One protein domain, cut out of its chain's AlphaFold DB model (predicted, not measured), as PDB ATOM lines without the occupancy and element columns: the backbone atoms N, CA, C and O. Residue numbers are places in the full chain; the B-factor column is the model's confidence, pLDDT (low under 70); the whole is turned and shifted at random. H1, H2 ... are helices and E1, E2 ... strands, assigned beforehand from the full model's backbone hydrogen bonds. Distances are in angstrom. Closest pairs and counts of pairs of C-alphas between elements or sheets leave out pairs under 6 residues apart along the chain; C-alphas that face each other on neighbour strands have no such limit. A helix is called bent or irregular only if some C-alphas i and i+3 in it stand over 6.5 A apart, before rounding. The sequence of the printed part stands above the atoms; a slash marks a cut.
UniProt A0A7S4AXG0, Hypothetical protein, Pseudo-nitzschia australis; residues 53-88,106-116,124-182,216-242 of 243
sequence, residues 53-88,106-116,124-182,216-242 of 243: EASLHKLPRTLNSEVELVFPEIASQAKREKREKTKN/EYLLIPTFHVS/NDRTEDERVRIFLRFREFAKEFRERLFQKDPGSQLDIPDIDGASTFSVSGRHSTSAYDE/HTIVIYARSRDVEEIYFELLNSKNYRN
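This is residues 53 to 88, 106 to 116, 124 to 182 and 216 to 242 of the 243 residues of the protein "Hypothetical protein" of Pseudo-nitzschia australis (UniProt A0A7S4AXG0). A twisted, three-stranded sheet is covered on one face by the long helix H3, and H4 folds back from the end of E3 over that face, packing on residues 145 to 152 of H3. H1 and H2 make a corner, from which residues 82 to 88 of H2 stick out. The printed part has 133 residues, with helices and strands mixed in the order H1 H2 E1 H3 E2 E3 H4; the antiparallel sheet runs E1 E3 E2. It is compact, with a radius of gyration of the C-alphas of 15.4 A, and spans 54 by 39 by 26 A.

Residues 53 to 54 and 57 to 58 pair antiparallel with E1, residues 106 to 115. H1, residues 61 to 70, is irregular, C-alphas 62 and 65 being 7.2 A apart, and only grazes the sheet. H2, residues 72 to 88, also only grazes it; H2 and H1 touch only at the corner, closest at the C-alphas of Glu 68 and Ala 75, 4.9 A. H3, residues 125 to 152, is on the sheet at a height of 6.9 A, over E2, residues 157 to 159, and E3, residues 216 to 223. N 159 and O 219 are 2.9 A apart, and N 110 and O 218 also 2.9 A, within hydrogen-bond range. H4, residues 224 to 240, is on the same face, making two layers, helices on one face of a sheet; it touches H3 at a steep tilt of 58 degrees, closest at the C-alphas of Lys 152 and Asp 226, 6.4 A. Every O i to N i+4 pair is within range in H2 and H3, 4 of 6 in H1 and 11 of 13 in H4.

H1 begins at C-alpha 61 (-6.268, 74.895, 88.411). H2 measures 24.4 A, E1 29.6 A, H3 40.9 A, E3 21.6 A and H4 24.2 A, ending at C-alpha 240 (21.532, 53.292, 97.306).

C-alphas 88 and 106 are 18.5 A apart across one cut, 116 and 124 13.9 A, 182 and 216 6.7 A. Residues 160 to 182 hold no named element. Residues 172 to 176 and 237 to 242 have pLDDT under 70.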
ATOM      1  N   GLU A  53      16.377  65.780  86.698       91.50
ATOM      2  CA  GLU A  53      15.782  66.570  87.777       91.50
ATOM      3  C   GLU A  53      14.271  66.324  87.789       91.50
ATOM      4  O   GLU A  53      13.652  66.202  86.736       91.50
ATOM      5  N   ALA A  54      13.667  66.221  88.970       93.06
ATOM      6  CA  ALA A  54      12.230  66.016  89.117       93.06
ATOM      7  C   ALA A  54      11.705  66.814  90.303       93.06
ATOM      8  O   ALA A  54      12.420  67.028  91.279       93.06
ATOM      9  N   SER A  55      10.435  67.202  90.260       93.94
ATOM     10  CA  SER A  55       9.793  67.908  91.373       93.94
ATOM     11  C   SER A  55       8.323  67.520  91.480       93.94
ATOM     12  O   SER A  55       7.673  67.326  90.461       93.94
ATOM     13  N   LEU A  56       7.807  67.372  92.701       96.00
ATOM     14  CA  LEU A  56       6.419  66.983  92.960       96.00
ATOM     15  C   LEU A  56       5.554  68.216  93.240       96.00
ATOM     16  O   LEU A  56       5.892  69.033  94.097       96.00
ATOM     17  N   HIS A  57       4.420  68.328  92.547       96.31
ATOM     18  CA  HIS A  57       3.521  69.479  92.640       96.31
ATOM     19  C   HIS A  57       2.057  69.069  92.681       96.31
ATOM     20  O   HIS A  57       1.653  68.069  92.094       96.31
ATOM     21  N   LYS A  58       1.226  69.917  93.286       95.50
ATOM     22  CA  LYS A  58      -0.226  69.859  93.087       95.50
ATOM     23  C   LYS A  58      -0.588  70.418  91.718       95.50
ATOM     24  O   LYS A  58      -0.007  71.416  91.292       95.50
ATOM     25  N   LEU A  59      -1.586  69.827  91.064       95.06
ATOM     26  CA  LEU A  59      -2.066  70.295  89.765       95.06
ATOM     27  C   LEU A  59      -2.593  71.743  89.859       95.06
ATOM     28  O   LEU A  59      -3.565  72.006  90.582       95.06
ATOM     29  N   PRO A  60      -2.010  72.706  89.121       93.94
ATOM     30  CA  PRO A  60      -2.561  74.048  89.023       93.94
ATOM     31  C   PRO A  60      -3.954  74.021  88.390       93.94
ATOM     32  O   PRO A  60      -4.184  73.349  87.387       93.94
ATOM     33  N   ARG A  61      -4.880  74.832  88.916       90.19
ATOM     34  CA  ARG A  61      -6.268  74.895  88.411       90.19
ATOM     35  C   ARG A  61      -6.369  75.189  86.912       90.19
ATOM     36  O   ARG A  61      -7.347  74.788  86.293       90.19
ATOM     37  N   THR A  62      -5.387  75.892  86.351       90.69
ATOM     38  CA  THR A  62      -5.310  76.234  84.925       90.69
ATOM     39  C   THR A  62      -5.127  75.015  84.025       90.69
ATOM     40  O   THR A  62      -5.554  75.066  82.882       90.69
ATOM     41  N   LEU A  63      -4.553  73.924  84.543       93.12
ATOM     42  CA  LEU A  63      -4.291  72.691  83.795       93.12
ATOM     43  C   LEU A  63      -5.371  71.618  84.003       93.12
ATOM     44  O   LEU A  63      -5.328  70.575  83.360       93.12
ATOM     45  N   ASN A  64      -6.360  71.852  84.878       91.94
ATOM     46  CA  ASN A  64      -7.406  70.864  85.172       91.94
ATOM     47  C   ASN A  64      -8.146  70.410  83.911       91.94
ATOM     48  O   ASN A  64      -8.340  69.217  83.704       91.94
ATOM     49  N   SER A  65      -8.567  71.359  83.073       91.81
ATOM     50  CA  SER A  65      -9.317  71.050  81.854       91.81
ATOM     51  C   SER A  65      -8.483  70.248  80.861       91.81
ATOM     52  O   SER A  65      -8.996  69.311  80.265       91.81
ATOM     53  N   GLU A  66      -7.203  70.586  80.717       92.44
ATOM     54  CA  GLU A  66      -6.275  69.884  79.832       92.44
ATOM     55  C   GLU A  66      -6.030  68.449  80.305       92.44
ATOM     56  O   GLU A  66      -6.206  67.509  79.535       92.44
ATOM     57  N   VAL A  67      -5.739  68.261  81.596       92.81
ATOM     58  CA  VAL A  67      -5.572  66.925  82.182       92.81
ATOM     59  C   VAL A  67      -6.835  66.086  82.004       92.81
ATOM     60  O   VAL A  67      -6.749  64.918  81.636       92.81
ATOM     61  N   GLU A  68      -8.017  66.665  82.220       92.06
ATOM     62  CA  GLU A  68      -9.269  65.931  82.036       92.06
ATOM     63  C   GLU A  68      -9.547  65.541  80.573       92.06
ATOM     64  O   GLU A  68     -10.236  64.545  80.338       92.06
ATOM     65  N   LEU A  69      -9.041  66.318  79.611       91.69
ATOM     66  CA  LEU A  69      -9.187  66.063  78.177       91.69
ATOM     67  C   LEU A  69      -8.193  65.017  77.670       91.69
ATOM     68  O   LEU A  69      -8.575  64.165  76.868       91.69
ATOM     69  N   VAL A  70      -6.935  65.080  78.108       93.06
ATOM     70  CA  VAL A  70      -5.876  64.171  77.637       93.06
ATOM     71  C   VAL A  70      -5.913  62.833  78.378       93.06
ATOM     72  O   VAL A  70      -5.710  61.789  77.761       93.06
ATOM     73  N   PHE A  71      -6.254  62.840  79.672       93.50
ATOM     74  CA  PHE A  71      -6.249  61.659  80.543       93.50
ATOM     75  C   PHE A  71      -7.669  61.309  81.026       93.50
ATOM     76  O   PHE A  71      -8.006  61.485  82.206       93.50
ATOM     77  N   PRO A  72      -8.542  60.797  80.136       89.38
ATOM     78  CA  PRO A  72      -9.954  60.579  80.439       89.38
ATOM     79  C   PRO A  72     -10.179  59.542  81.545       89.38
ATOM     80  O   PRO A  72     -11.162  59.639  82.278       89.38
ATOM     81  N   GLU A  73      -9.286  58.564  81.700       90.25
ATOM     82  CA  GLU A  73      -9.395  57.533  82.738       90.25
ATOM     83  C   GLU A  73      -9.167  58.128  84.129       90.25
ATOM     84  O   GLU A  73     -10.039  58.002  84.997       90.25
ATOM     85  N   ILE A  74      -8.088  58.900  84.295       92.94
ATOM     86  CA  ILE A  74      -7.812  59.670  85.515       92.94
ATOM     87  C   ILE A  74      -8.992  60.608  85.827       92.94
ATOM     88  O   ILE A  74      -9.501  60.647  86.951       92.94
ATOM     89  N   ALA A  75      -9.493  61.326  84.816       92.12
ATOM     90  CA  ALA A  75     -10.641  62.223  84.942       92.12
ATOM     91  C   ALA A  75     -11.923  61.507  85.387       92.12
ATOM     92  O   ALA A  75     -12.664  61.993  86.249       92.12
ATOM     93  N   SER A  76     -12.201  60.348  84.788       90.81
ATOM     94  CA  SER A  76     -13.392  59.554  85.078       90.81
ATOM     95  C   SER A  76     -13.390  59.064  86.522       90.81
ATOM     96  O   SER A  76     -14.419  59.149  87.202       90.81
ATOM     97  N   GLN A  77     -12.227  58.647  87.021       91.25
ATOM     98  CA  GLN A  77     -12.073  58.193  88.387       91.25
ATOM     99  C   GLN A  77     -12.260  59.331  89.390       91.25
ATOM    100  O   GLN A  77     -13.060  59.200  90.320       91.25
ATOM    101  N   ALA A  78     -11.619  60.479  89.166       92.19
ATOM    102  CA  ALA A  78     -11.794  61.640  90.030       92.19
ATOM    103  C   ALA A  78     -13.263  62.094  90.097       92.19
ATOM    104  O   ALA A  78     -13.781  62.441  91.163       92.19
ATOM    105  N   LYS A  79     -13.981  62.057  88.965       92.19
ATOM    106  CA  LYS A  79     -15.420  62.367  88.904       92.19
ATOM    107  C   LYS A  79     -16.264  61.335  89.652       92.19
ATOM    108  O   LYS A  79     -17.215  61.722  90.336       92.19
ATOM    109  N   ARG A  80     -15.936  60.044  89.542       90.25
ATOM    110  CA  ARG A  80     -16.627  58.962  90.257       90.25
ATOM    111  C   ARG A  80     -16.502  59.128  91.771       90.25
ATOM    112  O   ARG A  80     -17.525  59.178  92.450       90.25
ATOM    113  N   GLU A  81     -15.290  59.319  92.279       88.94
ATOM    114  CA  GLU A  81     -15.054  59.490  93.718       88.94
ATOM    115  C   GLU A  81     -15.738  60.741  94.279       88.94
ATOM    116  O   GLU A  81     -16.343  60.695  95.351       88.94
ATOM    117  N   LYS A  82     -15.719  61.864  93.546       87.81
ATOM    118  CA  LYS A  82     -16.444  63.085  93.948       87.81
ATOM    119  C   LYS A  82     -17.951  62.844  94.090       87.81
ATOM    120  O   LYS A  82     -18.574  63.350  95.029       87.81
ATOM    121  N   ARG A  83     -18.552  62.062  93.185       87.69
ATOM    122  CA  ARG A  83     -19.982  61.703  93.244       87.69
ATOM    123  C   ARG A  83     -20.291  60.800  94.435       87.69
ATOM    124  O   ARG A  83     -21.295  61.023  95.103       87.69
ATOM    125  N   GLU A  84     -19.443  59.813  94.706       85.88
ATOM    126  CA  GLU A  84     -19.597  58.902  95.849       85.88
ATOM    127  C   GLU A  84     -19.488  59.658  97.185       85.88
ATOM    128  O   GLU A  84     -20.359  59.515  98.042       85.88
ATOM    129  N   LYS A  85     -18.518  60.574  97.324       82.56
ATOM    130  CA  LYS A  85     -18.380  61.440  98.513       82.56
ATOM    131  C   LYS A  85     -19.593  62.341  98.734       82.56
ATOM    132  O   LYS A  85     -20.072  62.465  99.857       82.56
ATOM    133  N   THR A  86     -20.122  62.934  97.662       81.75
ATOM    134  CA  THR A  86     -21.314  63.791  97.753       81.75
ATOM    135  C   THR A  86     -22.517  62.996  98.259       81.75
ATOM    136  O   THR A  86     -23.212  63.457  99.156       81.75
ATOM    137  N   LYS A  87     -22.739  61.779  97.743       80.12
ATOM    138  CA  LYS A  87     -23.831  60.903  98.201       80.12
ATOM    139  C   LYS A  87     -23.693  60.518  99.675       80.12
ATOM    140  O   LYS A  87     -24.685  60.547 100.397       80.12
ATOM    141  N   ASN A  88     -22.482  60.197 100.124       71.50
ATOM    142  CA  ASN A  88     -22.245  59.778 101.506       71.50
ATOM    143  C   ASN A  88     -22.412  60.934 102.507       71.50
ATOM    144  O   ASN A  88     -22.973  60.726 103.580       71.50
ATOM    145  N   GLU A 106      -6.020  63.582  95.216       94.81
ATOM    146  CA  GLU A 106      -5.937  64.817  94.453       94.81
ATOM    147  C   GLU A 106      -5.050  64.631  93.226       94.81
ATOM    148  O   GLU A 106      -4.356  63.623  93.084       94.81
ATOM    149  N   TYR A 107      -5.117  65.596  92.311       96.44
ATOM    150  CA  TYR A 107      -4.252  65.603  91.143       96.44
ATOM    151  C   TYR A 107      -2.869  66.132  91.506       96.44
ATOM    152  O   TYR A 107      -2.733  67.240  92.036       96.44
ATOM    153  N   LEU A 108      -1.853  65.359  91.151       97.12
ATOM    154  CA  LEU A 108      -0.450  65.663  91.371       97.12
ATOM    155  C   LEU A 108       0.295  65.558  90.038       97.12
ATOM    156  O   LEU A 108      -0.091  64.795  89.151       97.12
ATOM    157  N   LEU A 109       1.348  66.355  89.899       97.12
ATOM    158  CA  LEU A 109       2.217  66.397  88.732       97.12
ATOM    159  C   LEU A 109       3.668  66.202  89.154       97.12
ATOM    160  O   LEU A 109       4.112  66.795  90.139       97.12
ATOM    161  N   ILE A 110       4.409  65.428  88.366       97.00
ATOM    162  CA  ILE A 110       5.863  65.311  88.481       97.00
ATOM    163  C   ILE A 110       6.485  65.652  87.124       97.00
ATOM    164  O   ILE A 110       6.673  64.747  86.308       97.00
ATOM    165  N   PRO A 111       6.772  66.934  86.836       96.38
ATOM    166  CA  PRO A 111       7.658  67.291  85.738       96.38
ATOM    167  C   PRO A 111       9.069  66.745  85.993       96.38
ATOM    168  O   PRO A 111       9.609  66.864  87.101       96.38
ATOM    169  N   THR A 112       9.659  66.170  84.952       95.12
ATOM    170  CA  THR A 112      11.019  65.646  84.904       95.12
ATOM    171  C   THR A 112      11.808  66.324  83.786       95.12
ATOM    172  O   THR A 112      11.307  66.559  82.687       95.12
ATOM    173  N   PHE A 113      13.067  66.641  84.068       94.81
ATOM    174  CA  PHE A 113      13.976  67.356  83.181       94.81
ATOM    175  C   PHE A 113      15.189  66.485  82.898       94.81
ATOM    176  O   PHE A 113      16.012  66.220  83.776       94.81
ATOM    177  N   HIS A 114      15.291  66.034  81.657       93.50
ATOM    178  CA  HIS A 114      16.330  65.137  81.190       93.50
ATOM    179  C   HIS A 114      17.337  65.912  80.343       93.50
ATOM    180  O   HIS A 114      16.956  66.661  79.442       93.50
ATOM    181  N   VAL A 115      18.624  65.698  80.613       91.94
ATOM    182  CA  VAL A 115      19.699  66.234  79.775       91.94
ATOM    183  C   VAL A 115      19.925  65.279  78.607       91.94
ATOM    184  O   VAL A 115      20.291  64.119  78.811       91.94
ATOM    185  N   SER A 116      19.701  65.753  77.386       90.88
ATOM    186  CA  SER A 116      19.985  65.000  76.166       90.88
ATOM    187  C   SER A 116      21.452  65.117  75.761       90.88
ATOM    188  O   SER A 116      22.154  66.079  76.085       90.88
ATOM    189  N   ASN A 124      17.251  65.629  63.178       92.00
ATOM    190  CA  ASN A 124      17.983  64.591  62.464       92.00
ATOM    191  C   ASN A 124      17.761  63.231  63.143       92.00
ATOM    192  O   ASN A 124      17.278  63.163  64.268       92.00
ATOM    193  N   ASP A 125      18.146  62.145  62.476       93.19
ATOM    194  CA  ASP A 125      17.900  60.790  62.990       93.19
ATOM    195  C   ASP A 125      18.542  60.558  64.370       93.19
ATOM    196  O   ASP A 125      17.962  59.899  65.225       93.19
ATOM    197  N   ARG A 126      19.701  61.177  64.651       90.56
ATOM    198  CA  ARG A 126      20.380  61.031  65.951       90.56
ATOM    199  C   ARG A 126      19.630  61.718  67.089       90.56
ATOM    200  O   ARG A 126      19.641  61.214  68.211       90.56
ATOM    201  N   THR A 127      19.031  62.880  66.835       90.56
ATOM    202  CA  THR A 127      18.244  63.600  67.845       90.56
ATOM    203  C   THR A 127      16.896  62.934  68.073       90.56
ATOM    204  O   THR A 127      16.435  62.881  69.211       90.56
ATOM    205  N   GLU A 128      16.314  62.349  67.028       91.19
ATOM    206  CA  GLU A 128      15.108  61.529  67.126       91.19
ATOM    207  C   GLU A 128      15.346  60.238  67.922       91.19
ATOM    208  O   GLU A 128      14.601  59.953  68.862       91.19
ATOM    209  N   ASP A 129      16.433  59.514  67.644       91.88
ATOM    210  CA  ASP A 129      16.827  58.326  68.411       91.88
ATOM    211  C   ASP A 129      17.067  58.661  69.890       91.88
ATOM    212  O   ASP A 129      16.636  57.939  70.793       91.88
ATOM    213  N   GLU A 130      17.728  59.789  70.162       91.50
ATOM    214  CA  GLU A 130      17.967  60.264  71.524       91.50
ATOM    215  C   GLU A 130      16.662  60.642  72.239       91.50
ATOM    216  O   GLU A 130      16.487  60.306  73.413       91.50
ATOM    217  N   ARG A 131      15.722  61.287  71.538       90.81
ATOM    218  CA  ARG A 131      14.388  61.610  72.062       90.81
ATOM    219  C   ARG A 131      13.640  60.343  72.470       90.81
ATOM    220  O   ARG A 131      13.134  60.267  73.590       90.81
ATOM    221  N   VAL A 132      13.629  59.329  71.604       92.88
ATOM    222  CA  VAL A 132      13.006  58.029  71.894       92.88
ATOM    223  C   VAL A 132      13.704  57.340  73.069       92.88
ATOM    224  O   VAL A 132      13.032  56.853  73.978       92.88
ATOM    225  N   ARG A 133      15.043  57.339  73.114       92.75
ATOM    226  CA  ARG A 133      15.819  56.755  74.222       92.75
ATOM    227  C   ARG A 133      15.450  57.377  75.570       92.75
ATOM    228  O   ARG A 133      15.228  56.648  76.539       92.75
ATOM    229  N   ILE A 134      15.388  58.708  75.644       93.25
ATOM    230  CA  ILE A 134      15.019  59.435  76.867       93.25
ATOM    231  C   ILE A 134      13.591  59.087  77.285       93.25
ATOM    232  O   ILE A 134      13.373  58.761  78.455       93.25
ATOM    233  N   PHE A 135      12.649  59.093  76.338       94.50
ATOM    234  CA  PHE A 135      11.256  58.761  76.609       94.50
ATOM    235  C   PHE A 135      11.093  57.331  77.135       94.50
ATOM    236  O   PHE A 135      10.414  57.116  78.135       94.50
ATOM    237  N   LEU A 136      11.752  56.341  76.525       93.81
ATOM    238  CA  LEU A 136      11.677  54.946  76.973       93.81
ATOM    239  C   LEU A 136      12.177  54.778  78.414       93.81
ATOM    240  O   LEU A 136      11.507  54.130  79.220       93.81
ATOM    241  N   ARG A 137      13.295  55.427  78.757       92.12
ATOM    242  CA  ARG A 137      13.839  55.450  80.123       92.12
ATOM    243  C   ARG A 137      12.878  56.117  81.110       92.12
ATOM    244  O   ARG A 137      12.670  55.620  82.215       92.12
ATOM    245  N   PHE A 138      12.286  57.247  80.725       94.56
ATOM    246  CA  PHE A 138      11.272  57.926  81.531       94.56
ATOM    247  C   PHE A 138      10.029  57.046  81.737       94.56
ATOM    248  O   PHE A 138       9.541  56.909  82.858       94.56
ATOM    249  N   ARG A 139       9.564  56.370  80.686       95.00
ATOM    250  CA  ARG A 139       8.421  55.455  80.736       95.00
ATOM    251  C   ARG A 139       8.667  54.281  81.677       95.00
ATOM    252  O   ARG A 139       7.754  53.887  82.395       95.00
ATOM    253  N   GLU A 140       9.870  53.713  81.692       93.19
ATOM    254  CA  GLU A 140      10.245  52.663  82.650       93.19
ATOM    255  C   GLU A 140      10.191  53.165  84.093       93.19
ATOM    256  O   GLU A 140       9.587  52.515  84.945       93.19
ATOM    257  N   PHE A 141      10.724  54.361  84.350       92.56
ATOM    258  CA  PHE A 141      10.607  55.005  85.657       92.56
ATOM    259  C   PHE A 141       9.141  55.230  86.062       92.56
ATOM    260  O   PHE A 141       8.758  54.918  87.189       92.56
ATOM    261  N   ALA A 142       8.299  55.711  85.146       95.38
ATOM    262  CA  ALA A 142       6.876  55.925  85.405       95.38
ATOM    263  C   ALA A 142       6.113  54.611  85.656       95.38
ATOM    264  O   ALA A 142       5.215  54.578  86.498       95.38
ATOM    265  N   LYS A 143       6.476  53.517  84.969       94.81
ATOM    266  CA  LYS A 143       5.926  52.176  85.231       94.81
ATOM    267  C   LYS A 143       6.275  51.696  86.635       94.81
ATOM    268  O   LYS A 143       5.374  51.299  87.368       94.81
ATOM    269  N   GLU A 144       7.543  51.797  87.029       94.44
ATOM    270  CA  GLU A 144       7.973  51.428  88.382       94.44
ATOM    271  C   GLU A 144       7.247  52.270  89.445       94.44
ATOM    272  O   GLU A 144       6.755  51.739  90.443       94.44
ATOM    273  N   PHE A 145       7.104  53.579  89.203       95.31
ATOM    274  CA  PHE A 145       6.332  54.474  90.066       95.31
ATOM    275  C   PHE A 145       4.881  54.017  90.202       95.31
ATOM    276  O   PHE A 145       4.364  53.909  91.314       95.31
ATOM    277  N   ARG A 146       4.228  53.707  89.079       95.25
ATOM    278  CA  ARG A 146       2.841  53.237  89.047       95.25
ATOM    279  C   ARG A 146       2.657  51.942  89.829       95.25
ATOM    280  O   ARG A 146       1.698  51.838  90.586       95.25
ATOM    281  N   GLU A 147       3.552  50.973  89.663       95.25
ATOM    282  CA  GLU A 147       3.475  49.680  90.350       95.25
ATOM    283  C   GLU A 147       3.571  49.841  91.870       95.25
ATOM    284  O   GLU A 147       2.741  49.299  92.602       95.25
ATOM    285  N   ARG A 148       4.527  50.644  92.354       95.62
ATOM    286  CA  ARG A 148       4.665  50.934  93.791       95.62
ATOM    287  C   ARG A 148       3.486  51.742  94.329       95.62
ATOM    288  O   ARG A 148       3.009  51.473  95.430       95.62
ATOM    289  N   LEU A 149       2.979  52.696  93.547       95.94
ATOM    290  CA  LEU A 149       1.827  53.512  93.938       95.94
ATOM    291  C   LEU A 149       0.562  52.684  94.050       95.94
ATOM    292  O   LEU A 149      -0.166  52.832  95.026       95.94
ATOM    293  N   PHE A 150       0.351  51.747  93.132       94.75
ATOM    294  CA  PHE A 150      -0.779  50.834  93.196       94.75
ATOM    295  C   PHE A 150      -0.740  49.930  94.440       94.75
ATOM    296  O   PHE A 150      -1.788  49.618  95.003       94.75
ATOM    297  N   GLN A 151       0.451  49.546  94.917       94.88
ATOM    298  CA  GLN A 151       0.595  48.757  96.148       94.88
ATOM    299  C   GLN A 151       0.173  49.535  97.407       94.88
ATOM    300  O   GLN A 151      -0.428  48.944  98.304       94.88
ATOM    301  N   LYS A 152       0.463  50.843  97.483       94.19
ATOM    302  CA  LYS A 152       0.104  51.689  98.642       94.19
ATOM    303  C   LYS A 152      -1.305  52.275  98.539       94.19
ATOM    304  O   LYS A 152      -2.035  52.334  99.531       94.19
ATOM    305  N   ASP A 153      -1.703  52.675  97.337       94.12
ATOM    306  CA  ASP A 153      -3.015  53.217  97.001       94.12
ATOM    307  C   ASP A 153      -3.617  52.447  95.808       94.12
ATOM    308  O   ASP A 153      -3.440  52.855  94.658       94.12
ATOM    309  N   PRO A 154      -4.380  51.361  96.044       91.44
ATOM    310  CA  PRO A 154      -5.007  50.574  94.972       91.44
ATOM    311  C   PRO A 154      -6.032  51.352  94.138       91.44
ATOM    312  O   PRO A 154      -6.436  50.912  93.065       91.44
ATOM    313  N   GLY A 155      -6.492  52.499  94.645       91.00
ATOM    314  CA  GLY A 155      -7.336  53.430  93.907       91.00
ATOM    315  C   GLY A 155      -6.542  54.568  93.273       91.00
ATOM    316  O   GLY A 155      -7.138  55.573  92.922       91.00
ATOM    317  N   SER A 156      -5.224  54.483  93.157       94.38
ATOM    318  CA  SER A 156      -4.453  55.487  92.427       94.38
ATOM    319  C   SER A 156      -4.582  55.307  90.915       94.38
ATOM    320  O   SER A 156      -4.813  54.208  90.408       94.38
ATOM    321  N   GLN A 157      -4.405  56.405  90.184       94.69
ATOM    322  CA  GLN A 157      -4.136  56.385  88.751       94.69
ATOM    323  C   GLN A 157      -2.893  57.199  88.458       94.69
ATOM    324  O   GLN A 157      -2.658  58.236  89.081       94.69
ATOM    325  N   LEU A 158      -2.126  56.735  87.484       95.69
ATOM    326  CA  LEU A 158      -0.928  57.399  87.011       95.69
ATOM    327  C   LEU A 158      -0.823  57.187  85.511       95.69
ATOM    328  O   LEU A 158      -0.961  56.059  85.034       95.69
ATOM    329  N   ASP A 159      -0.552  58.273  84.803       95.44
ATOM    330  CA  ASP A 159      -0.291  58.253  83.376       95.44
ATOM    331  C   ASP A 159       0.764  59.286  82.989       95.44
ATOM    332  O   ASP A 159       1.106  60.175  83.773       95.44
ATOM    333  N   ILE A 160       1.298  59.141  81.783       96.06
ATOM    334  CA  ILE A 160       2.299  60.027  81.201       96.06
ATOM    335  C   ILE A 160       1.896  60.390  79.761       96.06
ATOM    336  O   ILE A 160       1.295  59.555  79.074       96.06
ATOM    337  N   PRO A 161       2.206  61.608  79.286       94.12
ATOM    338  CA  PRO A 161       2.150  61.931  77.868       94.12
ATOM    339  C   PRO A 161       3.129  61.048  77.084       94.12
ATOM    340  O   PRO A 161       4.278  60.887  77.496       94.12
ATOM    341  N   ASP A 162       2.678  60.472  75.974       91.69
ATOM    342  CA  ASP A 162       3.534  59.845  74.967       91.69
ATOM    343  C   ASP A 162       4.223  60.938  74.124       91.69
ATOM    344  O   ASP A 162       3.995  62.134  74.313       91.69
ATOM    345  N   ILE A 163       5.076  60.556  73.176       88.44
ATOM    346  CA  ILE A 163       5.864  61.474  72.335       88.44
ATOM    347  C   ILE A 163       4.979  62.428  71.508       88.44
ATOM    348  O   ILE A 163       5.411  63.527  71.157       88.44
ATOM    349  N   ASP A 164       3.751  62.021  71.185       87.44
ATOM    350  CA  ASP A 164       2.743  62.842  70.502       87.44
ATOM    351  C   ASP A 164       1.857  63.657  71.466       87.44
ATOM    352  O   ASP A 164       0.977  64.400  71.030       87.44
ATOM    353  N   GLY A 165       2.100  63.538  72.773       88.81
ATOM    354  CA  GLY A 165       1.345  64.170  73.846       88.81
ATOM    355  C   GLY A 165       0.063  63.431  74.237       88.81
ATOM    356  O   GLY A 165      -0.664  63.926  75.100       88.81
ATOM    357  N   ALA A 166      -0.247  62.278  73.636       90.19
ATOM    358  CA  ALA A 166      -1.402  61.470  74.017       90.19
ATOM    359  C   ALA A 166      -1.157  60.706  75.329       90.19
ATOM    360  O   ALA A 166      -0.044  60.601  75.825       90.19
ATOM    361  N   SER A 167      -2.208  60.147  75.916       90.88
ATOM    362  CA  SER A 167      -2.090  59.294  77.105       90.88
ATOM    363  C   SER A 167      -1.409  57.954  76.772       90.88
ATOM    364  O   SER A 167      -1.823  57.264  75.838       90.88
ATOM    365  N   THR A 168      -0.390  57.572  77.554       90.00
ATOM    366  CA  THR A 168       0.430  56.366  77.311       90.00
ATOM    367  C   THR A 168      -0.210  55.087  77.852       90.00
ATOM    368  O   THR A 168      -0.121  54.028  77.230       90.00
ATOM    369  N   PHE A 169      -0.811  55.138  79.042       84.81
ATOM    370  CA  PHE A 169      -1.326  53.954  79.739       84.81
ATOM    371  C   PHE A 169      -2.839  53.753  79.615       84.81
ATOM    372  O   PHE A 169      -3.357  52.821  80.238       84.81
ATOM    373  N   SER A 170      -3.536  54.575  78.823       79.25
ATOM    374  CA  SER A 170      -4.975  54.421  78.578       79.25
ATOM    375  C   SER A 170      -5.297  53.036  78.014       79.25
ATOM    376  O   SER A 170      -4.777  52.611  76.982       79.25
ATOM    377  N   VAL A 171      -6.181  52.326  78.709       70.81
ATOM    378  CA  VAL A 171      -6.589  50.949  78.393       70.81
ATOM    379  C   VAL A 171      -7.873  50.928  77.559       70.81
ATOM    380  O   VAL A 171      -8.208  49.935  76.920       70.81
ATOM    381  N   SER A 172      -8.616  52.034  77.556       64.56
ATOM    382  CA  SER A 172      -9.943  52.147  76.948       64.56
ATOM    383  C   SER A 172      -9.948  52.244  75.418       64.56
ATOM    384  O   SER A 172     -11.029  52.287  74.826       64.56
ATOM    385  N   GLY A 173      -8.779  52.330  74.766       56.72
ATOM    386  CA  GLY A 173      -8.655  52.568  73.317       56.72
ATOM    387  C   GLY A 173      -9.252  53.908  72.862       56.72
ATOM    388  O   GLY A 173      -9.334  54.194  71.668       56.72
ATOM    389  N   ARG A 174      -9.700  54.742  73.810       60.75
ATOM    390  CA  ARG A 174     -10.191  56.094  73.562       60.75
ATOM    391  C   ARG A 174      -8.988  57.014  73.519       60.75
ATOM    392  O   ARG A 174      -8.596  57.587  74.533       60.75
ATOM    393  N   HIS A 175      -8.406  57.132  72.337       59.47
ATOM    394  CA  HIS A 175      -7.406  58.153  72.083       59.47
ATOM    395  C   HIS A 175      -8.097  59.515  72.127       59.47
ATOM    396  O   HIS A 175      -9.047  59.774  71.383       59.47
ATOM    397  N   SER A 176      -7.660  60.369  73.051       67.06
ATOM    398  CA  SER A 176      -8.008  61.781  72.981       67.06
ATOM    399  C   SER A 176      -7.348  62.364  71.736       67.06
ATOM    400  O   SER A 176      -6.189  62.074  71.461       67.06
ATOM    401  N   THR A 177      -8.059  63.205  70.988       78.69
ATOM    402  CA  THR A 177      -7.439  64.015  69.925       78.69
ATOM    403  C   THR A 177      -6.674  65.213  70.495       78.69
ATOM    404  O   THR A 177      -6.217  66.063  69.739       78.69
ATOM    405  N   SER A 178      -6.609  65.330  71.824       87.31
ATOM    406  CA  SER A 178      -5.878  66.378  72.529       87.31
ATOM    407  C   SER A 178      -4.502  65.860  72.928       87.31
ATOM    408  O   SER A 178      -4.391  64.742  73.427       87.31
ATOM    409  N   ALA A 179      -3.490  66.701  72.751       90.94
ATOM    410  CA  ALA A 179      -2.135  66.465  73.222       90.94
ATOM    411  C   ALA A 179      -1.884  67.285  74.491       90.94
ATOM    412  O   ALA A 179      -2.364  68.417  74.599       90.94
ATOM    413  N   TYR A 180      -1.151  66.712  75.439       94.19
ATOM    414  CA  TYR A 180      -0.687  67.417  76.624       94.19
ATOM    415  C   TYR A 180       0.527  68.280  76.283       94.19
ATOM    416  O   TYR A 180       1.531  67.779  75.777       94.19
ATOM    417  N   ASP A 181       0.445  69.573  76.575       93.25
ATOM    418  CA  ASP A 181       1.523  70.522  76.327       93.25
ATOM    419  C   ASP A 181       2.445  70.607  77.554       93.25
ATOM    420  O   ASP A 181       2.234  71.367  78.504       93.25
ATOM    421  N   GLU A 182       3.521  69.819  77.525       94.31
ATOM    422  CA  GLU A 182       4.520  69.770  78.600       94.31
ATOM    423  C   GLU A 182       5.254  71.108  78.795       94.31
ATOM    424  O   GLU A 182       5.680  71.435  79.910       94.31
ATOM    425  N   HIS A 216       9.555  65.690  80.467       96.38
ATOM    426  CA  HIS A 216       8.448  64.755  80.555       96.38
ATOM    427  C   HIS A 216       7.626  65.012  81.816       96.38
ATOM    428  O   HIS A 216       8.112  65.627  82.762       96.38
ATOM    429  N   THR A 217       6.368  64.584  81.851       97.06
ATOM    430  CA  THR A 217       5.481  64.832  82.994       97.06
ATOM    431  C   THR A 217       4.758  63.567  83.414       97.06
ATOM    432  O   THR A 217       4.143  62.887  82.603       97.06
ATOM    433  N   ILE A 218       4.767  63.269  84.711       97.38
ATOM    434  CA  ILE A 218       3.873  62.264  85.290       97.38
ATOM    435  C   ILE A 218       2.623  62.955  85.818       97.38
ATOM    436  O   ILE A 218       2.723  63.894  86.607       97.38
ATOM    437  N   VAL A 219       1.454  62.468  85.409       97.38
ATOM    438  CA  VAL A 219       0.149  62.911  85.897       97.38
ATOM    439  C   VAL A 219      -0.425  61.846  86.815       97.38
ATOM    440  O   VAL A 219      -0.555  60.685  86.437       97.38
ATOM    441  N   ILE A 220      -0.777  62.239  88.036       97.25
ATOM    442  CA  ILE A 220      -1.175  61.316  89.096       97.25
ATOM    443  C   ILE A 220      -2.504  61.770  89.693       97.25
ATOM    444  O   ILE A 220      -2.723  62.959  89.913       97.25
ATOM    445  N   TYR A 221      -3.380  60.819  89.998       97.00
ATOM    446  CA  TYR A 221      -4.523  61.014  90.881       97.00
ATOM    447  C   TYR A 221      -4.462  59.983  92.005       97.00
ATOM    448  O   TYR A 221      -4.749  58.805  91.796       97.00
ATOM    449  N   ALA A 222      -4.031  60.423  93.183       96.44
ATOM    450  CA  ALA A 222      -3.759  59.564  94.334       96.44
ATOM    451  C   ALA A 222      -3.720  60.388  95.628       96.44
ATOM    452  O   ALA A 222      -3.849  61.615  95.601       96.44
ATOM    453  N   ARG A 223      -3.565  59.723  96.777       95.19
ATOM    454  CA  ARG A 223      -3.358  60.405  98.067       95.19
ATOM    455  C   ARG A 223      -1.953  61.017  98.113       95.19
ATOM    456  O   ARG A 223      -0.979  60.309  97.871       95.19
ATOM    457  N   SER A 224      -1.839  62.298  98.486       94.19
ATOM    458  CA  SER A 224      -0.548  63.024  98.500       94.19
ATOM    459  C   SER A 224       0.532  62.309  99.306       94.19
ATOM    460  O   SER A 224       1.649  62.150  98.829       94.19
ATOM    461  N   ARG A 225       0.171  61.787 100.484       93.94
ATOM    462  CA  ARG A 225       1.103  61.093 101.380       93.94
ATOM    463  C   ARG A 225       1.783  59.891 100.717       93.94
ATOM    464  O   ARG A 225       2.991  59.741 100.846       93.94
ATOM    465  N   ASP A 226       1.022  59.060 100.007       95.19
ATOM    466  CA  ASP A 226       1.575  57.852  99.382       95.19
ATOM    467  C   ASP A 226       2.479  58.211  98.198       95.19
ATOM    468  O   ASP A 226       3.519  57.587  97.992       95.19
ATOM    469  N   VAL A 227       2.100  59.245  97.435       95.81
ATOM    470  CA  VAL A 227       2.897  59.752  96.311       95.81
ATOM    471  C   VAL A 227       4.205  60.358  96.796       95.81
ATOM    472  O   VAL A 227       5.244  60.061  96.217       95.81
ATOM    473  N   GLU A 228       4.177  61.170  97.853       94.75
ATOM    474  CA  GLU A 228       5.378  61.740  98.470       94.75
ATOM    475  C   GLU A 228       6.328  60.637  98.944       94.75
ATOM    476  O   GLU A 228       7.514  60.664  98.623       94.75
ATOM    477  N   GLU A 229       5.805  59.631  99.646       94.12
ATOM    478  CA  GLU A 229       6.601  58.513 100.147       94.12
ATOM    479  C   GLU A 229       7.293  57.757  99.005       94.12
ATOM    480  O   GLU A 229       8.503  57.547  99.044       94.12
ATOM    481  N   ILE A 230       6.557  57.420  97.942       94.44
ATOM    482  CA  ILE A 230       7.113  56.712  96.778       94.44
ATOM    483  C   ILE A 230       8.076  57.591  95.986       94.44
ATOM    484  O   ILE A 230       9.097  57.099  95.508       94.44
ATOM    485  N   TYR A 231       7.780  58.883  95.855       93.50
ATOM    486  CA  TYR A 231       8.663  59.847  95.210       93.50
ATOM    487  C   TYR A 231      10.021  59.888  95.914       93.50
ATOM    488  O   TYR A 231      11.051  59.726  95.259       93.50
ATOM    489  N   PHE A 232      10.041  60.000  97.245       90.31
ATOM    490  CA  PHE A 232      11.291  59.964  98.001       90.31
ATOM    491  C   PHE A 232      11.961  58.588  97.964       90.31
ATOM    492  O   PHE A 232      13.177  58.519  97.807       90.31
ATOM    493  N   GLU A 233      11.215  57.486  98.057       89.69
ATOM    494  CA  GLU A 233      11.777  56.134  97.949       89.69
ATOM    495  C   GLU A 233      12.442  55.882  96.595       89.69
ATOM    496  O   GLU A 233      13.548  55.347  96.549       89.69
ATOM    497  N   LEU A 234      11.802  56.243  95.483       86.38
ATOM    498  CA  LEU A 234      12.346  56.016  94.144       86.38
ATOM    499  C   LEU A 234      13.534  56.919  93.835       86.38
ATOM    500  O   LEU A 234      14.482  56.479  93.185       86.38
ATOM    501  N   LEU A 235      13.516  58.153  94.332       77.19
ATOM    502  CA  LEU A 235      14.647  59.058  94.172       77.19
ATOM    503  C   LEU A 235      15.822  58.683  95.087       77.19
ATOM    504  O   LEU A 235      16.969  58.786  94.663       77.19
ATOM    505  N   ASN A 236      15.567  58.167  96.293       73.69
ATOM    506  CA  ASN A 236      16.625  57.731  97.209       73.69
ATOM    507  C   ASN A 236      17.167  56.330  96.897       73.69
ATOM    508  O   ASN A 236      18.360  56.094  97.038       73.69
ATOM    509  N   SER A 237      16.333  55.384  96.463       64.25
ATOM    510  CA  SER A 237      16.768  54.012  96.137       64.25
ATOM    511  C   SER A 237      17.724  53.961  94.947       64.25
ATOM    512  O   SER A 237      18.593  53.091  94.898       64.25
ATOM    513  N   LYS A 238      17.634  54.933  94.033       57.41
ATOM    514  CA  LYS A 238      18.645  55.129  92.989       57.41
ATOM    515  C   LYS A 238      19.987  55.624  93.533       57.41
ATOM    516  O   LYS A 238      21.002  55.289  92.942       57.41
ATOM    517  N   ASN A 239      20.016  56.298  94.685       48.28
ATOM    518  CA  ASN A 239      21.268  56.642  95.368       48.28
ATOM    519  C   ASN A 239      21.889  55.428  96.089       48.28
ATOM    520  O   ASN A 239      23.105  55.352  96.219       48.28
ATOM    521  N   TYR A 240      21.072  54.466  96.543       33.47
ATOM    522  CA  TYR A 240      21.532  53.292  97.306       33.47
ATOM    523  C   TYR A 240      22.004  52.108  96.457       33.47
ATOM    524  O   TYR A 240      22.692  51.243  96.983       33.47
ATOM    525  N   ARG A 241      21.688  52.046  95.156       38.47
ATOM    526  CA  ARG A 241      22.297  51.043  94.254       38.47
ATOM    527  C   ARG A 241      23.782  51.308  93.953       38.47
ATOM    528  O   ARG A 241      24.386  50.508  93.250       38.47
ATOM    529  N   ASN A 242      24.334  52.394  94.497       37.75
ATOM    530  CA  ASN A 242      25.711  52.846  94.311       37.75
ATOM    531  C   ASN A 242      26.519  52.898  95.630       37.75
ATOM    532  O   ASN A 242      27.541  53.579  95.683       37.75
TER     533      ASN A 242